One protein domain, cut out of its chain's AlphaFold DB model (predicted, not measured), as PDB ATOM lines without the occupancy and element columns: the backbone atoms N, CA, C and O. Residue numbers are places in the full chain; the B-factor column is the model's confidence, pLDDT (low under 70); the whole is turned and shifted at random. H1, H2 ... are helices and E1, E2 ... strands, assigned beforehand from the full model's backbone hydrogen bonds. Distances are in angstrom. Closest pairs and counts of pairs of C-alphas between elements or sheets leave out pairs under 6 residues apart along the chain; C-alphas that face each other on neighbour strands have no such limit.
ATOM      1  N   PHE A   5       1.969  14.770  21.488       49.34
ATOM      2  CA  PHE A   5       2.607  14.478  22.770       49.34
ATOM      3  C   PHE A   5       1.735  15.058  23.880       49.34
ATOM      4  O   PHE A   5       1.524  16.271  23.933       49.34
ATOM      5  N   GLY A   6       1.211  14.193  24.746       54.69
ATOM      6  CA  GLY A   6       0.471  14.592  25.937       54.69
ATOM      7  C   GLY A   6       1.236  14.169  27.183       54.69
ATOM      8  O   GLY A   6       1.437  12.975  27.401       54.69
ATOM      9  N   SER A   7       1.633  15.131  28.013       47.72
ATOM     10  CA  SER A   7       2.179  14.860  29.346       47.72
ATOM     11  C   SER A   7       1.197  15.351  30.404       47.72
ATOM     12  O   SER A   7       0.672  16.461  30.315       47.72
ATOM     13  N   LYS A   8       0.904  14.499  31.389       57.94
ATOM     14  CA  LYS A   8       0.059  14.837  32.535       57.94
ATOM     15  C   LYS A   8       0.848  14.561  33.810       57.94
ATOM     16  O   LYS A   8       1.117  13.405  34.137       57.94
ATOM     17  N   ASN A   9       1.188  15.625  34.534       55.59
ATOM     18  CA  ASN A   9       1.692  15.523  35.901       55.59
ATOM     19  C   ASN A   9       0.513  15.263  36.841       55.59
ATOM     20  O   ASN A   9      -0.433  16.052  36.876       55.59
ATOM     21  N   GLN A  10       0.553  14.147  37.570       60.78
ATOM     22  CA  GLN A  10      -0.468  13.793  38.549       60.78
ATOM     23  C   GLN A  10       0.109  13.896  39.961       60.78
ATOM     24  O   GLN A  10       1.085  13.229  40.306       60.78
ATOM     25  N   TYR A  11      -0.537  14.735  40.769       56.62
ATOM     26  CA  TYR A  11      -0.332  14.812  42.207       56.62
ATOM     27  C   TYR A  11      -1.522  14.124  42.868       56.62
ATOM     28  O   TYR A  11      -2.640  14.644  42.830       56.62
ATOM     29  N   ASP A  12      -1.306  12.944  43.443       54.53
ATOM     30  CA  ASP A  12      -2.321  12.311  44.276       54.53
ATOM     31  C   ASP A  12      -2.398  13.139  45.563       54.53
ATOM     32  O   ASP A  12      -1.507  13.088  46.392       54.53
ATOM     33  N   THR A  13      -3.406  14.007  45.678       52.44
ATOM     34  CA  THR A  13      -3.631  14.933  46.807       52.44
ATOM     35  C   THR A  13      -2.406  15.786  47.203       52.44
ATOM     36  O   THR A  13      -1.587  15.360  48.016       52.44
ATOM     37  N   PRO A  14      -2.298  17.048  46.741       53.41
ATOM     38  CA  PRO A  14      -1.104  17.876  46.958       53.41
ATOM     39  C   PRO A  14      -0.811  18.216  48.433       53.41
ATOM     40  O   PRO A  14       0.204  18.837  48.718       53.41
ATOM     41  N   TYR A  15      -1.673  17.817  49.373       52.66
ATOM     42  CA  TYR A  15      -1.547  18.100  50.804       52.66
ATOM     43  C   TYR A  15      -1.147  16.883  51.653       52.66
ATOM     44  O   TYR A  15      -0.939  17.028  52.859       52.66
ATOM     45  N   ILE A  16      -1.032  15.687  51.060       59.75
ATOM     46  CA  ILE A  16      -0.511  14.506  51.758       59.75
ATOM     47  C   ILE A  16       0.996  14.432  51.513       59.75
ATOM     48  O   ILE A  16       1.461  14.328  50.379       59.75
ATOM     49  N   ARG A  17       1.770  14.500  52.600       55.47
ATOM     50  CA  ARG A  17       3.230  14.341  52.556       55.47
ATOM     51  C   ARG A  17       3.585  12.908  52.156       55.47
ATOM     52  O   ARG A  17       2.868  11.978  52.513       55.47
ATOM     53  N   GLN A  18       4.727  12.739  51.497       56.66
ATOM     54  CA  GLN A  18       5.334  11.456  51.122       56.66
ATOM     55  C   GLN A  18       4.623  10.677  50.003       56.66
ATOM     56  O   GLN A  18       4.882   9.484  49.836       56.66
ATOM     57  N   LEU A  19       3.770  11.322  49.198       58.59
ATOM     58  CA  LEU A  19       3.247  10.691  47.985       58.59
ATOM     59  C   LEU A  19       4.192  10.922  46.794       58.59
ATOM     60  O   LEU A  19       4.594  12.061  46.531       58.59
ATOM     61  N   PRO A  20       4.578   9.858  46.064       58.66
ATOM     62  CA  PRO A  20       5.469   9.984  44.921       58.66
ATOM     63  C   PRO A  20       4.777  10.745  43.787       58.66
ATOM     64  O   PRO A  20       3.659  10.421  43.389       58.66
ATOM     65  N   THR A  21       5.470  11.735  43.220       61.59
ATOM     66  CA  THR A  21       4.983  12.418  42.016       61.59
ATOM     67  C   THR A  21       5.088  11.468  40.830       61.59
ATOM     68  O   THR A  21       6.155  10.909  40.559       61.59
ATOM     69  N   THR A  22       3.973  11.272  40.129       67.00
ATOM     70  CA  THR A  22       3.906  10.370  38.981       67.00
ATOM     71  C   THR A  22       3.681  11.182  37.707       67.00
ATOM     72  O   THR A  22       2.717  11.941  37.591       67.00
ATOM     73  N   LEU A  23       4.586  11.027  36.741       72.19
ATOM     74  CA  LEU A  23       4.477  11.610  35.408       72.19
ATOM     75  C   LEU A  23       3.911  10.553  34.456       72.19
ATOM     76  O   LEU A  23       4.532   9.512  34.235       72.19
ATOM     77  N   HIS A  24       2.746  10.829  33.875       73.19
ATOM     78  CA  HIS A  24       2.166   9.999  32.825       73.19
ATOM     79  C   HIS A  24       2.452  10.621  31.460       73.19
ATOM     80  O   HIS A  24       2.064  11.761  31.188       73.19
ATOM     81  N   ILE A  25       3.116   9.856  30.600       76.12
ATOM     82  CA  ILE A  25       3.464  10.249  29.236       76.12
ATOM     83  C   ILE A  25       2.629   9.393  28.289       76.12
ATOM     84  O   ILE A  25       2.589   8.168  28.416       76.12
ATOM     85  N   SER A  26       1.915  10.037  27.368       75.56
ATOM     86  CA  SER A  26       1.194   9.365  26.287       75.56
ATOM     87  C   SER A  26       1.711   9.873  24.948       75.56
ATOM     88  O   SER A  26       1.569  11.055  24.624       75.56
ATOM     89  N   GLU A  27       2.306   8.968  24.178       74.44
ATOM     90  CA  GLU A  27       2.905   9.253  22.878       74.44
ATOM     91  C   GLU A  27       2.226   8.439  21.783       74.44
ATOM     92  O   GLU A  27       2.008   7.238  21.917       74.44
ATOM     93  N   THR A  28       1.901   9.080  20.662       73.44
ATOM     94  CA  THR A  28       1.455   8.369  19.460       73.44
ATOM     95  C   THR A  28       2.624   8.219  18.492       73.44
ATOM     96  O   THR A  28       3.105   9.205  17.922       73.44
ATOM     97  N   ILE A  29       3.070   6.979  18.291       71.44
ATOM     98  CA  ILE A  29       4.136   6.614  17.356       71.44
ATOM     99  C   ILE A  29       3.503   5.791  16.226       71.44
ATOM    100  O   ILE A  29       3.241   4.596  16.365       71.44
ATOM    101  N   GLY A  30       3.227   6.444  15.095       75.12
ATOM    102  CA  GLY A  30       2.510   5.821  13.975       75.12
ATOM    103  C   GLY A  30       1.066   5.495  14.340       75.12
ATOM    104  O   GLY A  30       0.355   6.392  14.783       75.12
ATOM    105  N   ASP A  31       0.667   4.234  14.177       71.38
ATOM    106  CA  ASP A  31      -0.665   3.735  14.558       71.38
ATOM    107  C   ASP A  31      -0.718   3.209  16.006       71.38
ATOM    108  O   ASP A  31      -1.752   2.724  16.462       71.38
ATOM    109  N   SER A  32       0.395   3.294  16.746       61.22
ATOM    110  CA  SER A  32       0.493   2.800  18.123       61.22
ATOM    111  C   SER A  32       0.452   3.936  19.148       61.22
ATOM    112  O   SER A  32       1.087   4.979  18.974       61.22
ATOM    113  N   LEU A  33      -0.317   3.728  20.222       72.69
ATOM    114  CA  LEU A  33      -0.354   4.599  21.396       72.69
ATOM    115  C   LEU A  33       0.507   3.977  22.497       72.69
ATOM    116  O   LEU A  33       0.120   2.963  23.078       72.69
ATOM    117  N   ASP A  34       1.637   4.606  22.794       74.62
ATOM    118  CA  ASP A  34       2.502   4.235  23.906       74.62
ATOM    119  C   ASP A  34       2.128   5.031  25.163       74.62
ATOM    120  O   ASP A  34       1.855   6.236  25.106       74.62
ATOM    121  N   LYS A  35       2.075   4.344  26.307       75.75
ATOM    122  CA  LYS A  35       1.815   4.948  27.616       75.75
ATOM    123  C   LYS A  35       2.916   4.529  28.572       75.75
ATOM    124  O   LYS A  35       2.981   3.363  28.956       75.75
ATOM    125  N   SER A  36       3.708   5.486  29.036       75.75
ATOM    126  CA  SER A  36       4.713   5.252  30.068       75.75
ATOM    127  C   SER A  36       4.392   6.051  31.328       75.75
ATOM    128  O   SER A  36       3.783   7.123  31.299       75.75
ATOM    129  N   THR A  37       4.739   5.471  32.473       67.31
ATOM    130  CA  THR A  37       4.560   6.094  33.784       67.31
ATOM    131  C   THR A  37       5.921   6.191  34.445       67.31
ATOM    132  O   THR A  37       6.530   5.172  34.767       67.31
ATOM    133  N   VAL A  38       6.404   7.416  34.627       71.50
ATOM    134  CA  VAL A  38       7.710   7.704  35.215       71.50
ATOM    135  C   VAL A  38       7.502   8.192  36.642       71.50
ATOM    136  O   VAL A  38       6.695   9.084  36.901       71.50
ATOM    137  N   ARG A  39       8.245   7.603  37.580       65.69
ATOM    138  CA  ARG A  39       8.322   8.036  38.982       65.69
ATOM    139  C   ARG A  39       9.755   8.490  39.245       65.69
ATOM    140  O   ARG A  39      10.567   7.682  39.688       65.69
ATOM    141  N   PRO A  40      10.105   9.728  38.865       61.91
ATOM    142  CA  PRO A  40      11.502  10.140  38.790       61.91
ATOM    143  C   PRO A  40      12.154  10.306  40.169       61.91
ATOM    144  O   PRO A  40      13.373  10.197  40.274       61.91
ATOM    145  N   THR A  41      11.377  10.547  41.230       59.91
ATOM    146  CA  THR A  41      11.916  10.876  42.555       59.91
ATOM    147  C   THR A  41      11.123  10.224  43.688       59.91
ATOM    148  O   THR A  41       9.896  10.269  43.717       59.91
ATOM    149  N   TYR A  42      11.842   9.639  44.654       62.50
ATOM    150  CA  TYR A  42      11.269   9.109  45.904       62.50
ATOM    151  C   TYR A  42      10.934  10.205  46.924       62.50
ATOM    152  O   TYR A  42      10.236   9.944  47.901       62.50
ATOM    153  N   LYS A  43      11.451  11.420  46.714       67.31
ATOM    154  CA  LYS A  43      11.123  12.601  47.511       67.31
ATOM    155  C   LYS A  43       9.906  13.299  46.907       67.31
ATOM    156  O   LYS A  43       9.805  13.421  45.682       67.31
ATOM    157  N   ASP A  44       9.004  13.747  47.772       73.31
ATOM    158  CA  ASP A  44       7.894  14.608  47.374       73.31
ATOM    159  C   ASP A  44       8.387  16.038  47.071       73.31
ATOM    160  O   ASP A  44       9.511  16.421  47.410       73.31
ATOM    161  N   ALA A  45       7.545  16.834  46.410       74.56
ATOM    162  CA  ALA A  45       7.878  18.211  46.048       74.56
ATOM    163  C   ALA A  45       8.136  19.109  47.276       74.56
ATOM    164  O   ALA A  45       8.970  20.009  47.209       74.56
ATOM    165  N   TYR A  46       7.481  18.846  48.412       76.31
ATOM    166  CA  TYR A  46       7.660  19.625  49.641       76.31
ATOM    167  C   TYR A  46       9.062  19.468  50.224       76.31
ATOM    168  O   TYR A  46       9.665  20.455  50.643       76.31
ATOM    169  N   VAL A  47       9.597  18.246  50.241       83.25
ATOM    170  CA  VAL A  47      10.960  17.977  50.708       83.25
ATOM    171  C   VAL A  47      11.967  18.735  49.846       83.25
ATOM    172  O   VAL A  47      12.866  19.368  50.394       83.25
ATOM    173  N   TYR A  48      11.787  18.747  48.522       84.62
ATOM    174  CA  TYR A  48      12.659  19.514  47.629       84.62
ATOM    175  C   TYR A  48      12.609  21.022  47.892       84.62
ATOM    176  O   TYR A  48      13.657  21.667  47.899       84.62
ATOM    177  N   GLU A  49      11.425  21.594  48.124       87.81
ATOM    178  CA  GLU A  49      11.311  23.027  48.421       87.81
ATOM    179  C   GLU A  49      11.911  23.394  49.784       87.81
ATOM    180  O   GLU A  49      12.559  24.430  49.902       87.81
ATOM    181  N   LEU A  50      11.772  22.541  50.804       89.81
ATOM    182  CA  LEU A  50      12.372  22.785  52.120       89.81
ATOM    183  C   LEU A  50      13.903  22.686  52.096       89.81
ATOM    184  O   LEU A  50      14.574  23.518  52.705       89.81
ATOM    185  N   GLU A  51      14.459  21.703  51.384       91.56
ATOM    186  CA  GLU A  51      15.910  21.591  51.172       91.56
ATOM    187  C   GLU A  51      16.442  22.818  50.422       91.56
ATOM    188  O   GLU A  51      17.441  23.413  50.822       91.56
ATOM    189  N   TYR A  52      15.727  23.256  49.383       91.81
ATOM    190  CA  TYR A  52      16.091  24.456  48.639       91.81
ATOM    191  C   TYR A  52      16.020  25.719  49.503       91.81
ATOM    192  O   TYR A  52      16.933  26.542  49.477       91.81
ATOM    193  N   PHE A  53      14.962  25.872  50.302       91.38
ATOM    194  CA  PHE A  53      14.824  26.988  51.232       91.38
ATOM    195  C   PHE A  53      15.971  27.018  52.249       91.38
ATOM    196  O   PHE A  53      16.533  28.079  52.515       91.38
ATOM    197  N   TYR A  54      16.375  25.857  52.768       94.25
ATOM    198  CA  TYR A  54      17.535  25.755  53.647       94.25
ATOM    199  C   TYR A  54      18.820  26.257  52.967       94.25
ATOM    200  O   TYR A  54      19.566  27.024  53.578       94.25
ATOM    201  N   GLU A  55      19.072  25.898  51.703       95.62
ATOM    202  CA  GLU A  55      20.217  26.416  50.933       95.62
ATOM    203  C   GLU A  55      20.142  27.937  50.731       95.62
ATOM    204  O   GLU A  55      21.143  28.632  50.898       95.62
ATOM    205  N   VAL A  56      18.961  28.478  50.420       94.50
ATOM    206  CA  VAL A  56      18.746  29.931  50.292       94.50
ATOM    207  C   VAL A  56      19.116  30.649  51.591       94.50
ATOM    208  O   VAL A  56      19.890  31.603  51.568       94.50
ATOM    209  N   VAL A  57      18.628  30.159  52.734       94.12
ATOM    210  CA  VAL A  57      18.844  30.794  54.044       94.12
ATOM    211  C   VAL A  57      20.287  30.650  54.530       94.12
ATOM    212  O   VAL A  57      20.841  31.593  55.090       94.12
ATOM    213  N   THR A  58      20.900  29.478  54.352       97.19
ATOM    214  CA  THR A  58      22.222  29.184  54.936       97.19
ATOM    215  C   THR A  58      23.392  29.530  54.025       97.19
ATOM    216  O   THR A  58      24.471  29.847  54.522       97.19
ATOM    217  N   GLN A  59      23.197  29.473  52.707       96.06
ATOM    218  CA  GLN A  59      24.255  29.663  51.708       96.06
ATOM    219  C   GLN A  59      24.037  30.913  50.847       96.06
ATOM    220  O   GLN A  59      24.878  31.221  50.008       96.06
ATOM    221  N   GLY A  60      22.925  31.633  51.030       91.62
ATOM    222  CA  GLY A  60      22.605  32.821  50.237       91.62
ATOM    223  C   GLY A  60      22.279  32.507  48.775       91.62
ATOM    224  O   GLY A  60      22.453  33.363  47.909       91.62
ATOM    225  N   LYS A  61      21.840  31.278  48.475       93.81
ATOM    226  CA  LYS A  61      21.388  30.901  47.130       93.81
ATOM    227  C   LYS A  61      20.212  31.799  46.713       93.81
ATOM    228  O   LYS A  61      19.357  32.074  47.553       93.81
ATOM    229  N   PRO A  62      20.118  32.249  45.448       92.06
ATOM    230  CA  PRO A  62      18.980  33.054  45.014       92.06
ATOM    231  C   PRO A  62      17.677  32.249  45.153       92.06
ATOM    232  O   PRO A  62      17.643  31.083  44.744       92.06
ATOM    233  N   PRO A  63      16.600  32.814  45.724       91.44
ATOM    234  CA  PRO A  63      15.316  32.129  45.750       91.44
ATOM    235  C   PRO A  63      14.808  31.920  44.315       91.44
ATOM    236  O   PRO A  63      15.084  32.731  43.434       91.44
ATOM    237  N   LYS A  64      14.075  30.825  44.066       88.62
ATOM    238  CA  LYS A  64      13.488  30.552  42.735       88.62
ATOM    239  C   LYS A  64      12.487  31.634  42.322       88.62
ATOM    240  O   LYS A  64      12.319  31.878  41.135       88.62
ATOM    241  N   THR A  65      11.833  32.226  43.316       87.50
ATOM    242  CA  THR A  65      10.851  33.297  43.180       87.50
ATOM    243  C   THR A  65      11.248  34.387  44.156       87.50
ATOM    244  O   THR A  65      11.384  34.128  45.355       87.50
ATOM    245  N   THR A  66      11.501  35.581  43.639       89.81
ATOM    246  CA  THR A  66      11.878  36.729  44.462       89.81
ATOM    247  C   THR A  66      10.646  37.355  45.124       89.81
ATOM    248  O   THR A  66       9.515  37.111  44.691       89.81
ATOM    249  N   PRO A  67      10.820  38.156  46.190       89.50
ATOM    250  CA  PRO A  67       9.724  38.948  46.741       89.50
ATOM    251  C   PRO A  67       9.057  39.844  45.691       89.50
ATOM    252  O   PRO A  67       7.841  40.010  45.715       89.50
ATOM    253  N   GLU A  68       9.838  40.388  44.759       93.12
ATOM    254  CA  GLU A  68       9.361  41.232  43.668       93.12
ATOM    255  C   GLU A  68       8.478  40.449  42.692       93.12
ATOM    256  O   GLU A  68       7.399  40.926  42.347       93.12
ATOM    257  N   ASP A  69       8.868  39.223  42.324       91.50
ATOM    258  CA  ASP A  69       8.028  38.347  41.490       91.50
ATOM    259  C   ASP A  69       6.670  38.080  42.164       91.50
ATOM    260  O   ASP A  69       5.626  38.102  41.517       91.50
ATOM    261  N   TYR A  70       6.664  37.893  43.488       89.81
ATOM    262  CA  TYR A  70       5.430  37.663  44.240       89.81
ATOM    263  C   TYR A  70       4.514  38.896  44.276       89.81
ATOM    264  O   TYR A  70       3.292  38.765  44.349       89.81
ATOM    265  N   LEU A  71       5.072  40.110  44.229       94.44
ATOM    266  CA  LEU A  71       4.265  41.330  44.137       94.44
ATOM    267  C   LEU A  71       3.512  41.398  42.806       94.44
ATOM    268  O   LEU A  71       2.339  41.768  42.798       94.44
ATOM    269  N   GLU A  72       4.151  40.999  41.708       95.81
ATOM    270  CA  GLU A  72       3.498  40.919  40.398       95.81
ATOM    271  C   GLU A  72       2.349  39.899  40.405       95.81
ATOM    272  O   GLU A  72       1.264  40.179  39.889       95.81
ATOM    273  N   ASP A  73       2.518  38.759  41.085       94.00
ATOM    274  CA  ASP A  73       1.438  37.778  41.259       94.00
ATOM    275  C   ASP A  73       0.217  38.380  41.979       94.00
ATOM    276  O   ASP A  73      -0.930  38.131  41.594       94.00
ATOM    277  N   LEU A  74       0.436  39.225  42.997       96.00
ATOM    278  CA  LEU A  74      -0.653  39.916  43.698       96.00
ATOM    279  C   LEU A  74      -1.403  40.897  42.787       96.00
ATOM    280  O   LEU A  74      -2.629  41.004  42.890       96.00
ATOM    281  N   LEU A  75      -0.701  41.581  41.880       96.62
ATOM    282  CA  LEU A  75      -1.329  42.455  40.884       96.62
ATOM    283  C   LEU A  75      -2.190  41.646  39.910       96.62
ATOM    284  O   LEU A  75      -3.323  42.030  39.610       96.62
ATOM    285  N   ILE A  76      -1.703  40.485  39.467       96.62
ATOM    286  CA  ILE A  76      -2.476  39.571  38.619       96.62
ATOM    287  C   ILE A  76      -3.735  39.093  39.357       96.62
ATOM    288  O   ILE A  76      -4.824  39.096  38.775       96.62
ATOM    289  N   PHE A  77      -3.634  38.730  40.639       96.19
ATOM    290  CA  PHE A  77      -4.809  38.362  41.434       96.19
ATOM    291  C   PHE A  77      -5.814  39.508  41.544       96.19
ATOM    292  O   PHE A  77      -7.014  39.278  41.392       96.19
ATOM    293  N   GLU A  78      -5.355  40.745  41.739       97.12
ATOM    294  CA  GLU A  78      -6.227  41.920  41.732       97.12
ATOM    295  C   GLU A  78      -6.958  42.075  40.387       97.12
ATOM    296  O   GLU A  78      -8.173  42.294  40.360       97.12
ATOM    297  N   MET A  79      -6.247  41.922  39.266       97.31
ATOM    298  CA  MET A  79      -6.834  41.988  37.923       97.31
ATOM    299  C   MET A  79      -7.911  40.919  37.715       97.31
ATOM    300  O   MET A  79      -8.992  41.230  37.213       97.31
ATOM    301  N   ILE A  80      -7.647  39.678  38.136       97.19
ATOM    302  CA  ILE A  80      -8.613  38.573  38.056       97.19
ATOM    303  C   ILE A  80      -9.854  38.891  38.894       97.19
ATOM    304  O   ILE A  80     -10.977  38.762  38.409       97.19
ATOM    305  N   MET A  81      -9.665  39.356  40.131       96.62
ATOM    306  CA  MET A  81     -10.773  39.705  41.024       96.62
ATOM    307  C   MET A  81     -11.646  40.822  40.448       96.62
ATOM    308  O   MET A  81     -12.870  40.731  40.516       96.62
ATOM    309  N   LYS A  82     -11.039  41.842  39.830       96.19
ATOM    310  CA  LYS A  82     -11.771  42.913  39.135       96.19
ATOM    311  C   LYS A  82     -12.543  42.391  37.925       96.19
ATOM    312  O   LYS A  82     -13.680  42.800  37.725       96.19
ATOM    313  N   ALA A  83     -11.952  41.496  37.135       95.12
ATOM    314  CA  ALA A  83     -12.594  40.933  35.948       95.12
ATOM    315  C   ALA A  83     -13.813  40.058  36.285       95.12
ATOM    316  O   ALA A  83     -14.771  40.040  35.524       95.12
ATOM    317  N   ILE A  84     -13.798  39.362  37.427       95.12
ATOM    318  CA  ILE A  84     -14.924  38.523  37.882       95.12
ATOM    319  C   ILE A  84     -16.111  39.365  38.389       95.12
ATOM    320  O   ILE A  84     -17.236  38.878  38.428       95.12
ATOM    321  N   GLN A  85     -15.878  40.614  38.799       81.50
ATOM    322  CA  GLN A  85     -16.922  41.514  39.308       81.50
ATOM    323  C   GLN A  85     -17.654  42.310  38.209       81.50
ATOM    324  O   GLN A  85     -18.556  43.081  38.539       81.50
ATOM    325  N   GLN A  86     -17.261  42.153  36.940       57.91
ATOM    326  CA  GLN A  86     -17.914  42.754  35.766       57.91
ATOM    327  C   GLN A  86     -18.977  41.821  35.184       57.91
ATOM    328  O   GLN A  86     -20.004  42.357  34.711       57.91
TER     329      GLN A  86
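What this domain is: This is residues 5 to 86 of the 86 residues of an uncharacterized protein of Paenibacillus sp. Root444D2 (UniProt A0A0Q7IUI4). A narrow three-stranded sheet, E1 E2 E3, lies at one end of an open, strung-out model, and two helices follow it one after the other, H1 leading away from the sheet and H2 sticking out as a free arm; neither helix packs on the sheet or on the other helix. The printed part has 82 residues, with three named strands and then two named helices along the chain. The sheet's order is E1, E2, E3, antiparallel throughout, and the class is mixed, helices and strands. The whole is extended, with a radius of gyration of the C-alphas of 18.7 A, and flat, spanning 48 by 46 by 25 A.

Where its parts are: E2, residues 22 to 29, is the longest strand by residues, 21.9 A. E1, residues 5 to 10, is 16.1 A long and begins at C-alpha 5, (2.607, 14.478, 22.770). E3, residues 32 to 38, is 19.2 A long. H1, residues 45 to 59, is 20.8 A long and begins at C-alpha 45, (7.878, 18.211, 46.048). H2, residues 67 to 84, is 26.2 A long and ends at C-alpha 84, (-14.924, 38.523, 37.882).

How they stand to each other: E1, E2 and E3 form a meander, each strand the antiparallel neighbour of the one before. The hairpin E1 and E2, at 166 degrees, has N 8 and O 24 within hydrogen-bond range at 3.0 A. The hairpin E2 and E3, at 161 degrees, has N 34 and O 27 at 2.8 A. E1 and E3 are edge strands. H1 and H2 are not on the sheet, and they are apart from each other. In both helices every O i to N i+4 pair is within hydrogen-bond range.

The domain as a whole: The two C-alphas farthest apart, of Asp 31 and Thr 58, are 52.9 A apart. Residues 65 to 86, of which 67 to 84 belong to H2, stand free. The link from E1 to E2, 11 residues, is long. The printed part has no cut. Its mean pLDDT is 77.9; residues 5 to 22, 32, 37, 39 to 43 and 86 are under 70.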